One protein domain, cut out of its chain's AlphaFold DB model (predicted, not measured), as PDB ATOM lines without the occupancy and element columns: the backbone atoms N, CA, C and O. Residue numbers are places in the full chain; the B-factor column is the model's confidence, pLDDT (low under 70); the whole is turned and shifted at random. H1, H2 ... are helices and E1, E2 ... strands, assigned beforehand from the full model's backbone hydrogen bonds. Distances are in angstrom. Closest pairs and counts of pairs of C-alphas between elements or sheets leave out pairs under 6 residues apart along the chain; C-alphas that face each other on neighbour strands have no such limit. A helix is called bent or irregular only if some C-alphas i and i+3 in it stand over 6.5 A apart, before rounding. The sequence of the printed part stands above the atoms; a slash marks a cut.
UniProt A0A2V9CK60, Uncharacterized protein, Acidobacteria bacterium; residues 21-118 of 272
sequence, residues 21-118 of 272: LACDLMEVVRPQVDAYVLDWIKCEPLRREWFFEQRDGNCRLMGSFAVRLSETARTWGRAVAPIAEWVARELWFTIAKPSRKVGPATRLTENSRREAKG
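Overview. This is residues 21 to 118 of the 272 residues of an uncharacterized protein of Acidobacteria bacterium (UniProt A0A2V9CK60). The domain is a long, open frame with few contacts: H2 leads towards one end, the small hairpin of E1 and E2 lies at that end, and H3 and the long, kinked H4 return, with H1 packed on residues 80 to 84 of H4. From the other end of H4, residues 94 to 110 fold back to the short H5; residues 38 to 45 and 94 to 100 stick out. The printed part has 98 residues, with five named helices and two antiparallel strands in the order H1 H2 E1 E2 H3 H4 H5, mostly helix. It is extended, with a radius of gyration of the C-alphas of 19.4 A, and spans 59 by 34 by 20 A.

Along the chain. E1 is residues 51 to 53 and E2 residues 59 to 61. H3 is residues 63 to 70, and H4, residues 73 to 93, is 29.8 A long, ending at C-alpha 93 (205.599, 137.477, 120.307). H4 has a kink of 42 degrees near residue 80 and is irregular: C-alphas 79 and 82 are 7.1 A apart. H1, residues 21 to 27, begins at C-alpha 21 (212.727, 123.817, 128.691); H2, residues 30 to 43, is 19.8 A long. H5 is residues 111 to 115.

Arrangement. E1 and E2 form a hairpin, antiparallel at 149 degrees; N 52 and O 60 are within hydrogen-bond range at 2.9 A. H3 and H4 meet only through their link. H4 touches H1 with residues 80 to 84 alone, at a steep tilt of 55 degrees, opposite ways; the closest C-alphas, of Leu 25 and Ala 84, are 6.7 A apart. H2 and H4 are close but not clearly touching, their closest C-alphas, of Val 33 and Trp 76, 7.7 A apart. H5 and H4 are apart. Every O i to N i+4 pair is within hydrogen-bond range in H1, H2 and H5; H3 has 3 of 4, H4 15 of 17.

Size, cuts and confidence. The C-alphas farthest apart, of Arg 55 and Arg 100, are 59.5 A apart. The printed part has no cut, and the link from H4 to H5 is long. Residues 96 to 101 have pLDDT under 70.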
ATOM      1  N   LEU A  21     212.562 122.359 128.666       89.38
ATOM      2  CA  LEU A  21     212.727 123.817 128.691       89.38
ATOM      3  C   LEU A  21     213.374 124.312 129.997       89.38
ATOM      4  O   LEU A  21     214.149 125.267 129.987       89.38
ATOM      5  N   ALA A  22     213.084 123.676 131.137       90.25
ATOM      6  CA  ALA A  22     213.740 124.036 132.390       90.25
ATOM      7  C   ALA A  22     215.228 123.663 132.357       90.25
ATOM      8  O   ALA A  22     216.055 124.445 132.826       90.25
ATOM      9  N   CYS A  23     215.583 122.511 131.773       89.69
ATOM     10  CA  CYS A  23     216.979 122.139 131.544       89.69
ATOM     11  C   CYS A  23     217.700 123.176 130.675       89.69
ATOM     12  O   CYS A  23     218.760 123.644 131.084       89.69
ATOM     13  N   ASP A  24     217.096 123.604 129.561       90.50
ATOM     14  CA  ASP A  24     217.666 124.637 128.682       90.50
ATOM     15  C   ASP A  24     217.882 125.972 129.413       90.50
ATOM     16  O   ASP A  24     218.949 126.582 129.317       90.50
ATOM     17  N   LEU A  25     216.904 126.419 130.208       91.00
ATOM     18  CA  LEU A  25     217.020 127.659 130.983       91.00
ATOM     19  C   LEU A  25     218.105 127.586 132.069       91.00
ATOM     20  O   LEU A  25     218.753 128.595 132.362       91.00
ATOM     21  N   MET A  26     218.308 126.415 132.680       89.88
ATOM     22  CA  MET A  26     219.325 126.229 133.716       89.88
ATOM     23  C   MET A  26     220.752 126.336 133.169       89.88
ATOM     24  O   MET A  26     221.626 126.798 133.910       89.88
ATOM     25  N   GLU A  27     220.997 125.983 131.900       91.81
ATOM     26  CA  GLU A  27     222.335 126.027 131.285       91.81
ATOM     27  C   GLU A  27     222.997 127.406 131.409       91.81
ATOM     28  O   GLU A  27     224.194 127.507 131.676       91.81
ATOM     29  N   VAL A  28     222.213 128.486 131.330       89.31
ATOM     30  CA  VAL A  28     222.715 129.868 131.434       89.31
ATOM     31  C   VAL A  28     223.312 130.174 132.815       89.31
ATOM     32  O   VAL A  28     224.207 131.012 132.946       89.31
ATOM     33  N   VAL A  29     222.826 129.508 133.862       89.81
ATOM     34  CA  VAL A  29     223.241 129.754 135.251       89.81
ATOM     35  C   VAL A  29     224.189 128.674 135.774       89.81
ATOM     36  O   VAL A  29     224.893 128.932 136.752       89.81
ATOM     37  N   ARG A  30     224.315 127.519 135.100       90.88
ATOM     38  CA  ARG A  30     225.253 126.448 135.492       90.88
ATOM     39  C   ARG A  30     226.676 126.936 135.773       90.88
ATOM     40  O   ARG A  30     227.170 126.607 136.848       90.88
ATOM     41  N   PRO A  31     227.308 127.801 134.948       91.94
ATOM     42  CA  PRO A  31     228.661 128.275 135.246       91.94
ATOM     43  C   PRO A  31     228.777 129.009 136.592       91.94
ATOM     44  O   PRO A  31     229.814 128.953 137.249       91.94
ATOM     45  N   GLN A  32     227.715 129.696 137.030       90.19
ATOM     46  CA  GLN A  32     227.689 130.390 138.324       90.19
ATOM     47  C   GLN A  32     227.561 129.403 139.489       90.19
ATOM     48  O   GLN A  32     228.170 129.612 140.540       90.19
ATOM     49  N   VAL A  33     226.790 128.329 139.301       90.56
ATOM     50  CA  VAL A  33     226.664 127.235 140.275       90.56
ATOM     51  C   VAL A  33     227.988 126.478 140.391       90.56
ATOM     52  O   VAL A  33     228.464 126.244 141.501       90.56
ATOM     53  N   ASP A  34     228.630 126.173 139.265       91.31
ATOM     54  CA  ASP A  34     229.921 125.485 139.236       91.31
ATOM     55  C   ASP A  34     231.004 126.319 139.921       91.31
ATOM     56  O   ASP A  34     231.729 125.814 140.778       91.31
ATOM     57  N   ALA A  35     231.075 127.621 139.621       89.75
ATOM     58  CA  ALA A  35     231.998 128.536 140.285       89.75
ATOM     59  C   ALA A  35     231.780 128.566 141.806       89.75
ATOM     60  O   ALA A  35     232.744 128.519 142.565       89.75
ATOM     61  N   TYR A  36     230.524 128.576 142.261       89.06
ATOM     62  CA  TYR A  36     230.192 128.514 143.684       89.06
ATOM     63  C   TYR A  36     230.702 127.233 144.357       89.06
ATOM     64  O   TYR A  36     231.282 127.289 145.444       89.06
ATOM     65  N   VAL A  37     230.514 126.080 143.710       88.75
ATOM     66  CA  VAL A  37     230.985 124.789 144.226       88.75
ATOM     67  C   VAL A  37     232.513 124.723 144.218       88.75
ATOM     68  O   VAL A  37     233.114 124.306 145.208       88.75
ATOM     69  N   LEU A  38     233.160 125.182 143.145       89.25
ATOM     70  CA  LEU A  38     234.620 125.231 143.043       89.25
ATOM     71  C   LEU A  38     235.237 126.164 144.090       89.25
ATOM     72  O   LEU A  38     236.253 125.815 144.692       89.25
ATOM     73  N   ASP A  39     234.624 127.320 144.343       85.81
ATOM     74  CA  ASP A  39     235.045 128.238 145.402       85.81
ATOM     75  C   ASP A  39     234.925 127.587 146.779       85.81
ATOM     76  O   ASP A  39     235.829 127.736 147.605       85.81
ATOM     77  N   TRP A  40     233.856 126.819 147.016       84.44
ATOM     78  CA  TRP A  40     233.711 126.040 148.243       84.44
ATOM     79  C   TRP A  40     234.854 125.031 148.375       84.44
ATOM     80  O   TRP A  40     235.555 125.058 149.380       84.44
ATOM     81  N   ILE A  41     235.097 124.201 147.355       85.50
ATOM     82  CA  ILE A  41     236.148 123.167 147.373       85.50
ATOM     83  C   ILE A  41     237.534 123.777 147.624       85.50
ATOM     84  O   ILE A  41     238.337 123.214 148.366       85.50
ATOM     85  N   LYS A  42     237.825 124.936 147.021       82.50
ATOM     86  CA  LYS A  42     239.112 125.628 147.191       82.50
ATOM     87  C   LYS A  42     239.278 126.255 148.573       82.50
ATOM     88  O   LYS A  42     240.394 126.310 149.087       82.50
ATOM     89  N   CYS A  43     238.201 126.790 149.141       74.31
ATOM     90  CA  CYS A  43     238.280 127.608 150.348       74.31
ATOM     91  C   CYS A  43     238.002 126.829 151.635       74.31
ATOM     92  O   CYS A  43     238.515 127.205 152.688       74.31
ATOM     93  N   GLU A  44     237.186 125.782 151.566       73.69
ATOM     94  CA  GLU A  44     236.577 125.139 152.723       73.69
ATOM     95  C   GLU A  44     236.674 123.606 152.605       73.69
ATOM     96  O   GLU A  44     236.342 123.040 151.561       73.69
ATOM     97  N   PRO A  45     237.095 122.889 153.663       73.88
ATOM     98  CA  PRO A  45     237.189 121.434 153.614       73.88
ATOM     99  C   PRO A  45     235.801 120.785 153.517       73.88
ATOM    100  O   PRO A  45     234.899 121.080 154.306       73.88
ATOM    101  N   LEU A  46     235.649 119.847 152.579       83.56
ATOM    102  CA  LEU A  46     234.490 118.959 152.512       83.56
ATOM    103  C   LEU A  46     234.594 117.878 153.594       83.56
ATOM    104  O   LEU A  46     235.649 117.273 153.789       83.56
ATOM    105  N   ARG A  47     233.493 117.617 154.306       80.31
ATOM    106  CA  ARG A  47     233.473 116.616 155.382       80.31
ATOM    107  C   ARG A  47     233.064 115.242 154.860       80.31
ATOM    108  O   ARG A  47     232.081 115.140 154.131       80.31
ATOM    109  N   ARG A  48     233.717 114.171 155.329       85.50
ATOM    110  CA  ARG A  48     233.336 112.778 155.005       85.50
ATOM    111  C   ARG A  48     231.877 112.473 155.351       85.50
ATOM    112  O   ARG A  48     231.203 111.815 154.572       85.50
ATOM    113  N   GLU A  49     231.387 112.992 156.478       88.44
ATOM    114  CA  GLU A  49     230.006 112.805 156.959       88.44
ATOM    115  C   GLU A  49     228.932 113.393 156.025       88.44
ATOM    116  O   GLU A  49     227.750 113.134 156.217       88.44
ATOM    117  N   TRP A  50     229.311 114.229 155.050       90.19
ATOM    118  CA  TRP A  50     228.376 114.793 154.075       90.19
ATOM    119  C   TRP A  50     228.085 113.850 152.916       90.19
ATOM    120  O   TRP A  50     227.165 114.119 152.147       90.19
ATOM    121  N   PHE A  51     228.836 112.757 152.801       93.19
ATOM    122  CA  PHE A  51     228.758 111.833 151.683       93.19
ATOM    123  C   PHE A  51     228.543 110.415 152.191       93.19
ATOM    124  O   PHE A  51     229.297 109.915 153.030       93.19
ATOM    125  N   PHE A  52     227.537 109.756 151.633       94.25
ATOM    126  CA  PHE A  52     227.279 108.343 151.840       94.25
ATOM    127  C   PHE A  52     227.559 107.584 150.550       94.25
ATOM    128  O   PHE A  52     226.944 107.854 149.520       94.25
ATOM    129  N   GLU A  53     228.491 106.643 150.621       95.94
ATOM    130  CA  GLU A  53     228.826 105.768 149.506       95.94
ATOM    131  C   GLU A  53     227.885 104.564 149.518       95.94
ATOM    132  O   GLU A  53     227.720 103.881 150.531       95.94
ATOM    133  N   GLN A  54     227.211 104.354 148.399       96.12
ATOM    134  CA  GLN A  54     226.299 103.252 148.170       96.12
ATOM    135  C   GLN A  54     227.077 102.010 147.711       96.12
ATOM    136  O   GLN A  54     228.218 102.091 147.262       96.12
ATOM    137  N   ARG A  55     226.449 100.832 147.813       95.06
ATOM    138  CA  ARG A  55     227.086  99.543 147.469       95.06
ATOM    139  C   ARG A  55     227.469  99.416 145.989       95.06
ATOM    140  O   ARG A  55     228.287  98.573 145.654       95.06
ATOM    141  N   ASP A  56     226.856 100.220 145.129       95.75
ATOM    142  CA  ASP A  56     227.103 100.297 143.688       95.75
ATOM    143  C   ASP A  56     228.221 101.294 143.321       95.75
ATOM    144  O   ASP A  56     228.471 101.523 142.141       95.75
ATOM    145  N   GLY A  57     228.888 101.898 144.314       92.88
ATOM    146  CA  GLY A  57     229.944 102.895 144.114       92.88
ATOM    147  C   GLY A  57     229.436 104.328 143.921       92.88
ATOM    148  O   GLY A  57     230.242 105.247 143.777       92.88
ATOM    149  N   ASN A  58     228.119 104.565 143.950       95.38
ATOM    150  CA  ASN A  58     227.566 105.917 143.867       95.38
ATOM    151  C   ASN A  58     227.667 106.655 145.205       95.38
ATOM    152  O   ASN A  58     227.536 106.070 146.276       95.38
ATOM    153  N   CYS A  59     227.833 107.978 145.167       93.56
ATOM    154  CA  CYS A  59     227.829 108.816 146.366       93.56
ATOM    155  C   CYS A  59     226.545 109.644 146.451       93.56
ATOM    156  O   CYS A  59     226.193 110.365 145.518       93.56
ATOM    157  N   ARG A  60     225.865 109.598 147.599       94.62
ATOM    158  CA  ARG A  60     224.727 110.468 147.920       94.62
ATOM    159  C   ARG A  60     225.113 111.529 148.936       94.62
ATOM    160  O   ARG A  60     225.890 111.273 149.855       94.62
ATOM    161  N   LEU A  61     224.523 112.711 148.789       94.38
ATOM    162  CA  LEU A  61     224.659 113.775 149.776       94.38
ATOM    163  C   LEU A  61     223.802 113.464 151.004       94.38
ATOM    164  O   LEU A  61     222.627 113.116 150.888       94.38
ATOM    165  N   MET A  62     224.378 113.644 152.185       94.69
ATOM    166  CA  MET A  62     223.657 113.560 153.450       94.69
ATOM    167  C   MET A  62     222.813 114.820 153.678       94.69
ATOM    168  O   MET A  62     223.161 115.916 153.229       94.69
ATOM    169  N   GLY A  63     221.716 114.681 154.430       92.00
ATOM    170  CA  GLY A  63     220.735 115.755 154.631       92.00
ATOM    171  C   GLY A  63     221.334 117.062 155.167       92.00
ATOM    172  O   GLY A  63     220.977 118.141 154.707       92.00
ATOM    173  N   SER A  64     222.319 116.981 156.067       86.12
ATOM    174  CA  SER A  64     222.990 118.156 156.648       86.12
ATOM    175  C   SER A  64     223.757 119.010 155.628       86.12
ATOM    176  O   SER A  64     224.018 120.192 155.879       86.12
ATOM    177  N   PHE A  65     224.139 118.428 154.490       88.00
ATOM    178  CA  PHE A  65     224.782 119.140 153.391       88.00
ATOM    179  C   PHE A  65     223.784 119.506 152.293       88.00
ATOM    180  O   PHE A  65     223.792 120.644 151.828       88.00
ATOM    181  N   ALA A  66     222.855 118.604 151.961       91.44
ATOM    182  CA  ALA A  66     221.781 118.882 151.007       91.44
ATOM    183  C   ALA A  66     220.933 120.101 151.421       91.44
ATOM    184  O   ALA A  66     220.662 120.966 150.591       91.44
ATOM    185  N   VAL A  67     220.593 120.229 152.712       89.62
ATOM    186  CA  VAL A  67     219.878 121.402 153.246       89.62
ATOM    187  C   VAL A  67     220.677 122.683 153.005       89.62
ATOM    188  O   VAL A  67     220.132 123.646 152.475       89.62
ATOM    189  N   ARG A  68     221.983 122.684 153.293       84.94
ATOM    190  CA  ARG A  68     222.845 123.856 153.066       84.94
ATOM    191  C   ARG A  68     222.922 124.260 151.598       84.94
ATOM    192  O   ARG A  68     222.866 125.444 151.288       84.94
ATOM    193  N   LEU A  69     223.014 123.296 150.684       87.88
ATOM    194  CA  LEU A  69     222.952 123.597 149.253       87.88
ATOM    195  C   LEU A  69     221.574 124.156 148.873       87.88
ATOM    196  O   LEU A  69     221.497 125.138 148.139       87.88
ATOM    197  N   SER A  70     220.488 123.608 149.426       89.81
ATOM    198  CA  SER A  70     219.124 124.074 149.140       89.81
ATOM    199  C   SER A  70     218.864 125.522 149.580       89.81
ATOM    200  O   SER A  70     218.097 126.227 148.925       89.81
ATOM    201  N   GLU A  71     219.564 126.024 150.606       88.44
ATOM    202  CA  GLU A  71     219.487 127.433 151.026       88.44
ATOM    203  C   GLU A  71     219.886 128.399 149.895       88.44
ATOM    204  O   GLU A  71     219.416 129.539 149.845       88.44
ATOM    205  N   THR A  72     220.703 127.942 148.939       88.88
ATOM    206  CA  THR A  72     221.119 128.738 147.776       88.88
ATOM    207  C   THR A  72     220.107 128.735 146.625       88.88
ATOM    208  O   THR A  72     220.213 129.576 145.731       88.88
ATOM    209  N   ALA A  73     219.079 127.876 146.658       89.44
ATOM    210  CA  ALA A  73     218.125 127.685 145.557       89.44
ATOM    211  C   ALA A  73     217.429 128.985 145.128       89.44
ATOM    212  O   ALA A  73     217.298 129.269 143.937       89.44
ATOM    213  N   ARG A  74     217.040 129.832 146.091       88.62
ATOM    214  CA  ARG A  74     216.416 131.135 145.796       88.62
ATOM    215  C   ARG A  74     217.355 132.078 145.045       88.62
ATOM    216  O   ARG A  74     216.878 132.921 144.287       88.62
ATOM    217  N   THR A  75     218.662 131.968 145.260       89.56
ATOM    218  CA  THR A  75     219.653 132.793 144.565       89.56
ATOM    219  C   THR A  75     219.768 132.377 143.106       89.56
ATOM    220  O   THR A  75     219.690 133.238 142.233       89.56
ATOM    221  N   TRP A  76     219.829 131.072 142.830       90.00
ATOM    222  CA  TRP A  76     219.832 130.549 141.460       90.00
ATOM    223  C   TRP A  76     218.526 130.862 140.732       90.00
ATOM    224  O   TRP A  76     218.556 131.339 139.603       90.00
ATOM    225  N   GLY A  77     217.383 130.730 141.413       90.31
ATOM    226  CA  GLY A  77     216.087 131.129 140.860       90.31
ATOM    227  C   GLY A  77     216.041 132.607 140.454       90.31
ATOM    228  O   GLY A  77     215.549 132.937 139.380       90.31
ATOM    229  N   ARG A  78     216.621 133.508 141.260       88.94
ATOM    230  CA  ARG A  78     216.748 134.937 140.909       88.94
ATOM    231  C   ARG A  78     217.710 135.192 139.750       88.94
ATOM    232  O   ARG A  78     217.507 136.160 139.024       88.94
ATOM    233  N   ALA A  79     218.746 134.371 139.598       89.62
ATOM    234  CA  ALA A  79     219.686 134.475 138.488       89.62
ATOM    235  C   ALA A  79     219.053 134.026 137.159       89.62
ATOM    236  O   ALA A  79     219.265 134.682 136.146       89.62
ATOM    237  N   VAL A  80     218.232 132.966 137.176       91.25
ATOM    238  CA  VAL A  80     217.502 132.461 135.994       91.25
ATOM    239  C   VAL A  80     216.300 133.349 135.637       91.25
ATOM    240  O   VAL A  80     215.978 133.505 134.463       91.25
ATOM    241  N   ALA A  81     215.650 133.964 136.632       91.56
ATOM    242  CA  ALA A  81     214.421 134.752 136.488       91.56
ATOM    243  C   ALA A  81     214.357 135.702 135.269       91.56
ATOM    244  O   ALA A  81     213.390 135.599 134.513       91.56
ATOM    245  N   PRO A  82     215.332 136.606 135.027       90.19
ATOM    246  CA  PRO A  82     215.252 137.525 133.891       90.19
ATOM    247  C   PRO A  82     215.327 136.809 132.538       90.19
ATOM    248  O   PRO A  82     214.718 137.269 131.575       90.19
ATOM    249  N   ILE A  83     216.032 135.677 132.462       90.25
ATOM    250  CA  ILE A  83     216.124 134.867 131.244       90.25
ATOM    251  C   ILE A  83     214.802 134.141 131.004       90.25
ATOM    252  O   ILE A  83     214.275 134.203 129.900       90.25
ATOM    253  N   ALA A  84     214.223 133.526 132.037       92.50
ATOM    254  CA  ALA A  84     212.929 132.853 131.928       92.50
ATOM    255  C   ALA A  84     211.818 133.812 131.461       92.50
ATOM    256  O   ALA A  84     211.036 133.479 130.572       92.50
ATOM    257  N   GLU A  85     211.771 135.027 132.013       92.56
ATOM    258  CA  GLU A  85     210.807 136.049 131.590       92.56
ATOM    259  C   GLU A  85     211.086 136.588 130.183       92.56
ATOM    260  O   GLU A  85     210.144 136.873 129.441       92.56
ATOM    261  N   TRP A  86     212.359 136.714 129.796       90.00
ATOM    262  CA  TRP A  86     212.731 137.060 128.425       90.00
ATOM    263  C   TRP A  86     212.238 135.996 127.439       90.00
ATOM    264  O   TRP A  86     211.532 136.345 126.498       90.00
ATOM    265  N   VAL A  87     212.503 134.711 127.696       90.56
ATOM    266  CA  VAL A  87     212.027 133.601 126.852       90.56
ATOM    267  C   VAL A  87     210.503 133.583 126.770       90.56
ATOM    268  O   VAL A  87     209.954 133.493 125.676       90.56
ATOM    269  N   ALA A  88     209.805 133.741 127.899       90.81
ATOM    270  CA  ALA A  88     208.344 133.814 127.911       90.81
ATOM    271  C   ALA A  88     207.813 134.960 127.033       90.81
ATOM    272  O   ALA A  88     206.791 134.812 126.365       90.81
ATOM    273  N   ARG A  89     208.516 136.097 127.007       88.56
ATOM    274  CA  ARG A  89     208.183 137.237 126.149       88.56
ATOM    275  C   ARG A  89     208.477 136.968 124.672       88.56
ATOM    276  O   ARG A  89     207.645 137.320 123.843       88.56
ATOM    277  N   GLU A  90     209.601 136.345 124.333       89.81
ATOM    278  CA  GLU A  90     209.903 135.980 122.941       89.81
ATOM    279  C   GLU A  90     208.882 134.971 122.402       89.81
ATOM    280  O   GLU A  90     208.315 135.178 121.331       89.81
ATOM    281  N   LEU A  91     208.550 133.941 123.189       87.75
ATOM    282  CA  LEU A  91     207.490 132.983 122.859       87.75
ATOM    283  C   LEU A  91     206.120 133.657 122.737       87.75
ATOM    284  O   LEU A  91     205.309 133.272 121.905       87.75
ATOM    285  N   TRP A  92     205.841 134.687 123.535       86.56
ATOM    286  CA  TRP A  92     204.597 135.440 123.406       86.56
ATOM    287  C   TRP A  92     204.491 136.178 122.068       86.56
ATOM    288  O   TRP A  92     203.415 136.224 121.472       86.56
ATOM    289  N   PHE A  93     205.595 136.742 121.571       84.69
ATOM    290  CA  PHE A  93     205.599 137.477 120.307       84.69
ATOM    291  C   PHE A  93     205.418 136.588 119.074       84.69
ATOM    292  O   PHE A  93     205.022 137.102 118.027       84.69
ATOM    293  N   THR A  94     205.642 135.275 119.182       84.69
ATOM    294  CA  THR A  94     205.380 134.332 118.083       84.69
ATOM    295  C   THR A  94     203.899 133.955 117.956       84.69
ATOM    296  O   THR A  94     203.483 133.438 116.919       84.69
ATOM    297  N   ILE A  95     203.067 134.253 118.964       82.31
ATOM    298  CA  ILE A  95     201.626 133.971 118.949       82.31
ATOM    299  C   ILE A  95     200.898 134.998 118.068       82.31
ATOM    300  O   ILE A  95     201.083 136.205 118.210       82.31
ATOM    301  N   ALA A  96     200.002 134.541 117.185       64.75
ATOM    302  CA  ALA A  96     199.227 135.417 116.305       64.75
ATOM    303  C   ALA A  96     198.368 136.442 117.087       64.75
ATOM    304  O   ALA A  96     197.591 136.083 117.973       64.75
ATOM    305  N   LYS A  97     198.448 137.724 116.690       68.44
ATOM    306  CA  LYS A  97     197.788 138.901 117.310       68.44
ATOM    307  C   LYS A  97     198.249 139.226 118.753       68.44
ATOM    308  O   LYS A  97     197.398 139.418 119.628       68.44
ATOM    309  N   PRO A  98     199.559 139.394 119.010       60.53
ATOM    310  CA  PRO A  98     200.071 139.655 120.358       60.53
ATOM    311  C   PRO A  98     199.681 141.048 120.887       60.53
ATOM    312  O   PRO A  98     199.538 141.228 122.091       60.53
ATOM    313  N   SER A  99     199.421 142.024 120.005       61.09
ATOM    314  CA  SER A  99     199.074 143.411 120.366       61.09
ATOM    315  C   SER A  99     197.677 143.602 120.970       61.09
ATOM    316  O   SER A  99     197.382 144.676 121.485       61.09
ATOM    317  N   ARG A 100     196.803 142.584 120.915       58.03
ATOM    318  CA  ARG A 100     195.436 142.648 121.473       58.03
ATOM    319  C   ARG A 100     195.336 142.122 122.907       58.03
ATOM    320  O   ARG A 100     194.246 142.130 123.473       58.03
ATOM    321  N   LYS A 101     196.435 141.634 123.486       65.62
ATOM    322  CA  LYS A 101     196.474 141.031 124.823       65.62
ATOM    323  C   LYS A 101     197.630 141.624 125.628       65.62
ATOM    324  O   LYS A 101     198.683 141.926 125.077       65.62
ATOM    325  N   VAL A 102     197.429 141.787 126.937       75.38
ATOM    326  CA  VAL A 102     198.502 142.177 127.865       75.38
ATOM    327  C   VAL A 102     199.600 141.111 127.797       75.38
ATOM    328  O   VAL A 102     199.291 139.921 127.840       75.38
ATOM    329  N   GLY A 103     200.857 141.537 127.646       79.62
ATOM    330  CA  GLY A 103     202.007 140.632 127.577       79.62
ATOM    331  C   GLY A 103     202.207 139.805 128.857       79.62
ATOM    332  O   GLY A 103     201.557 140.063 129.876       79.62
ATOM    333  N   PRO A 104     203.110 138.808 128.831       86.38
ATOM    334  CA  PRO A 104     203.354 137.947 129.980       86.38
ATOM    335  C   PRO A 104     203.830 138.761 131.190       86.38
ATOM    336  O   PRO A 104     204.622 139.698 131.069       86.38
ATOM    337  N   ALA A 105     203.332 138.401 132.374       87.62
ATOM    338  CA  ALA A 105     203.672 139.083 133.616       87.62
ATOM    339  C   ALA A 105     205.125 138.804 134.040       87.62
ATOM    340  O   ALA A 105     205.597 137.674 133.956       87.62
ATOM    341  N   THR A 106     205.799 139.814 134.594       89.75
ATOM    342  CA  THR A 106     207.188 139.733 135.084       89.75
ATOM    343  C   THR A 106     207.253 139.445 136.590       89.75
ATOM    344  O   THR A 106     207.824 140.211 137.358       89.75
ATOM    345  N   ARG A 107     206.602 138.370 137.062       89.88
ATOM    346  CA  ARG A 107     206.450 138.078 138.511       89.88
ATOM    347  C   ARG A 107     207.737 137.631 139.216       89.88
ATOM    348  O   ARG A 107     207.813 137.685 140.440       89.88
ATOM    349  N   LEU A 108     208.729 137.127 138.483       90.06
ATOM    350  CA  LEU A 108     209.978 136.627 139.067       90.06
ATOM    351  C   LEU A 108     210.944 137.778 139.360       90.06
ATOM    352  O   LEU A 108     211.622 137.783 140.390       90.06
ATOM    353  N   THR A 109     210.999 138.765 138.467       88.44
ATOM    354  CA  THR A 109     211.874 139.940 138.605       88.44
ATOM    355  C   THR A 109     211.142 141.175 139.144       88.44
ATOM    356  O   THR A 109     211.776 142.071 139.717       88.44
ATOM    357  N   GLU A 110     209.815 141.220 138.995       89.88
ATOM    358  CA  GLU A 110     208.954 142.401 139.149       89.88
ATOM    359  C   GLU A 110     209.388 143.566 138.239       89.88
ATOM    360  O   GLU A 110     209.186 144.734 138.581       89.88
ATOM    361  N   ASN A 111     210.019 143.275 137.093       85.62
ATOM    362  CA  ASN A 111     210.688 144.295 136.285       85.62
ATOM    363  C   ASN A 111     209.720 145.364 135.754       85.62
ATOM    364  O   ASN A 111     210.011 146.546 135.883       85.62
ATOM    365  N   SER A 112     208.516 144.993 135.302       84.75
ATOM    366  CA  SER A 112     207.518 145.973 134.829       84.75
ATOM    367  C   SER A 112     207.079 146.948 135.932       84.75
ATOM    368  O   SER A 112     206.863 148.132 135.682       84.75
ATOM    369  N   ARG A 113     206.987 146.477 137.185       86.75
ATOM    370  CA  ARG A 113     206.674 147.328 138.346       86.75
ATOM    371  C   ARG A 113     207.848 148.244 138.702       86.75
ATOM    372  O   ARG A 113     207.630 149.372 139.140       86.75
ATOM    373  N   ARG A 114     209.082 147.747 138.579       85.31
ATOM    374  CA  ARG A 114     210.309 148.505 138.864       85.31
ATOM    375  C   ARG A 114     210.535 149.605 137.835       85.31
ATOM    376  O   ARG A 114     210.751 150.739 138.243       85.31
ATOM    377  N   GLU A 115     210.385 149.297 136.551       85.94
ATOM    378  CA  GLU A 115     210.515 150.254 135.445       85.94
ATOM    379  C   GLU A 115     209.501 151.394 135.572       85.94
ATOM    380  O   GLU A 115     209.878 152.559 135.477       85.94
ATOM    381  N   ALA A 116     208.246 151.087 135.922       86.06
ATOM    382  CA  ALA A 116     207.226 152.102 136.205       86.06
ATOM    383  C   ALA A 116     207.601 153.046 137.369       86.06
ATOM    384  O   ALA A 116     207.073 154.149 137.473       86.06
ATOM    385  N   LYS A 117     208.513 152.617 138.249       88.75
ATOM    386  CA  LYS A 117     209.060 153.399 139.366       88.75
ATOM    387  C   LYS A 117     210.468 153.952 139.085       88.75
ATOM    388  O   LYS A 117     211.073 154.504 139.999       88.75
ATOM    389  N   GLY A 118     210.999 153.789 137.871       85.88
ATOM    390  CA  GLY A 118     212.343 154.240 137.487       85.88
ATOM    391  C   GLY A 118     213.500 153.377 138.010       85.88
ATOM    392  O   GLY A 118     214.635 153.841 138.044       85.88
TER     393      GLY A 118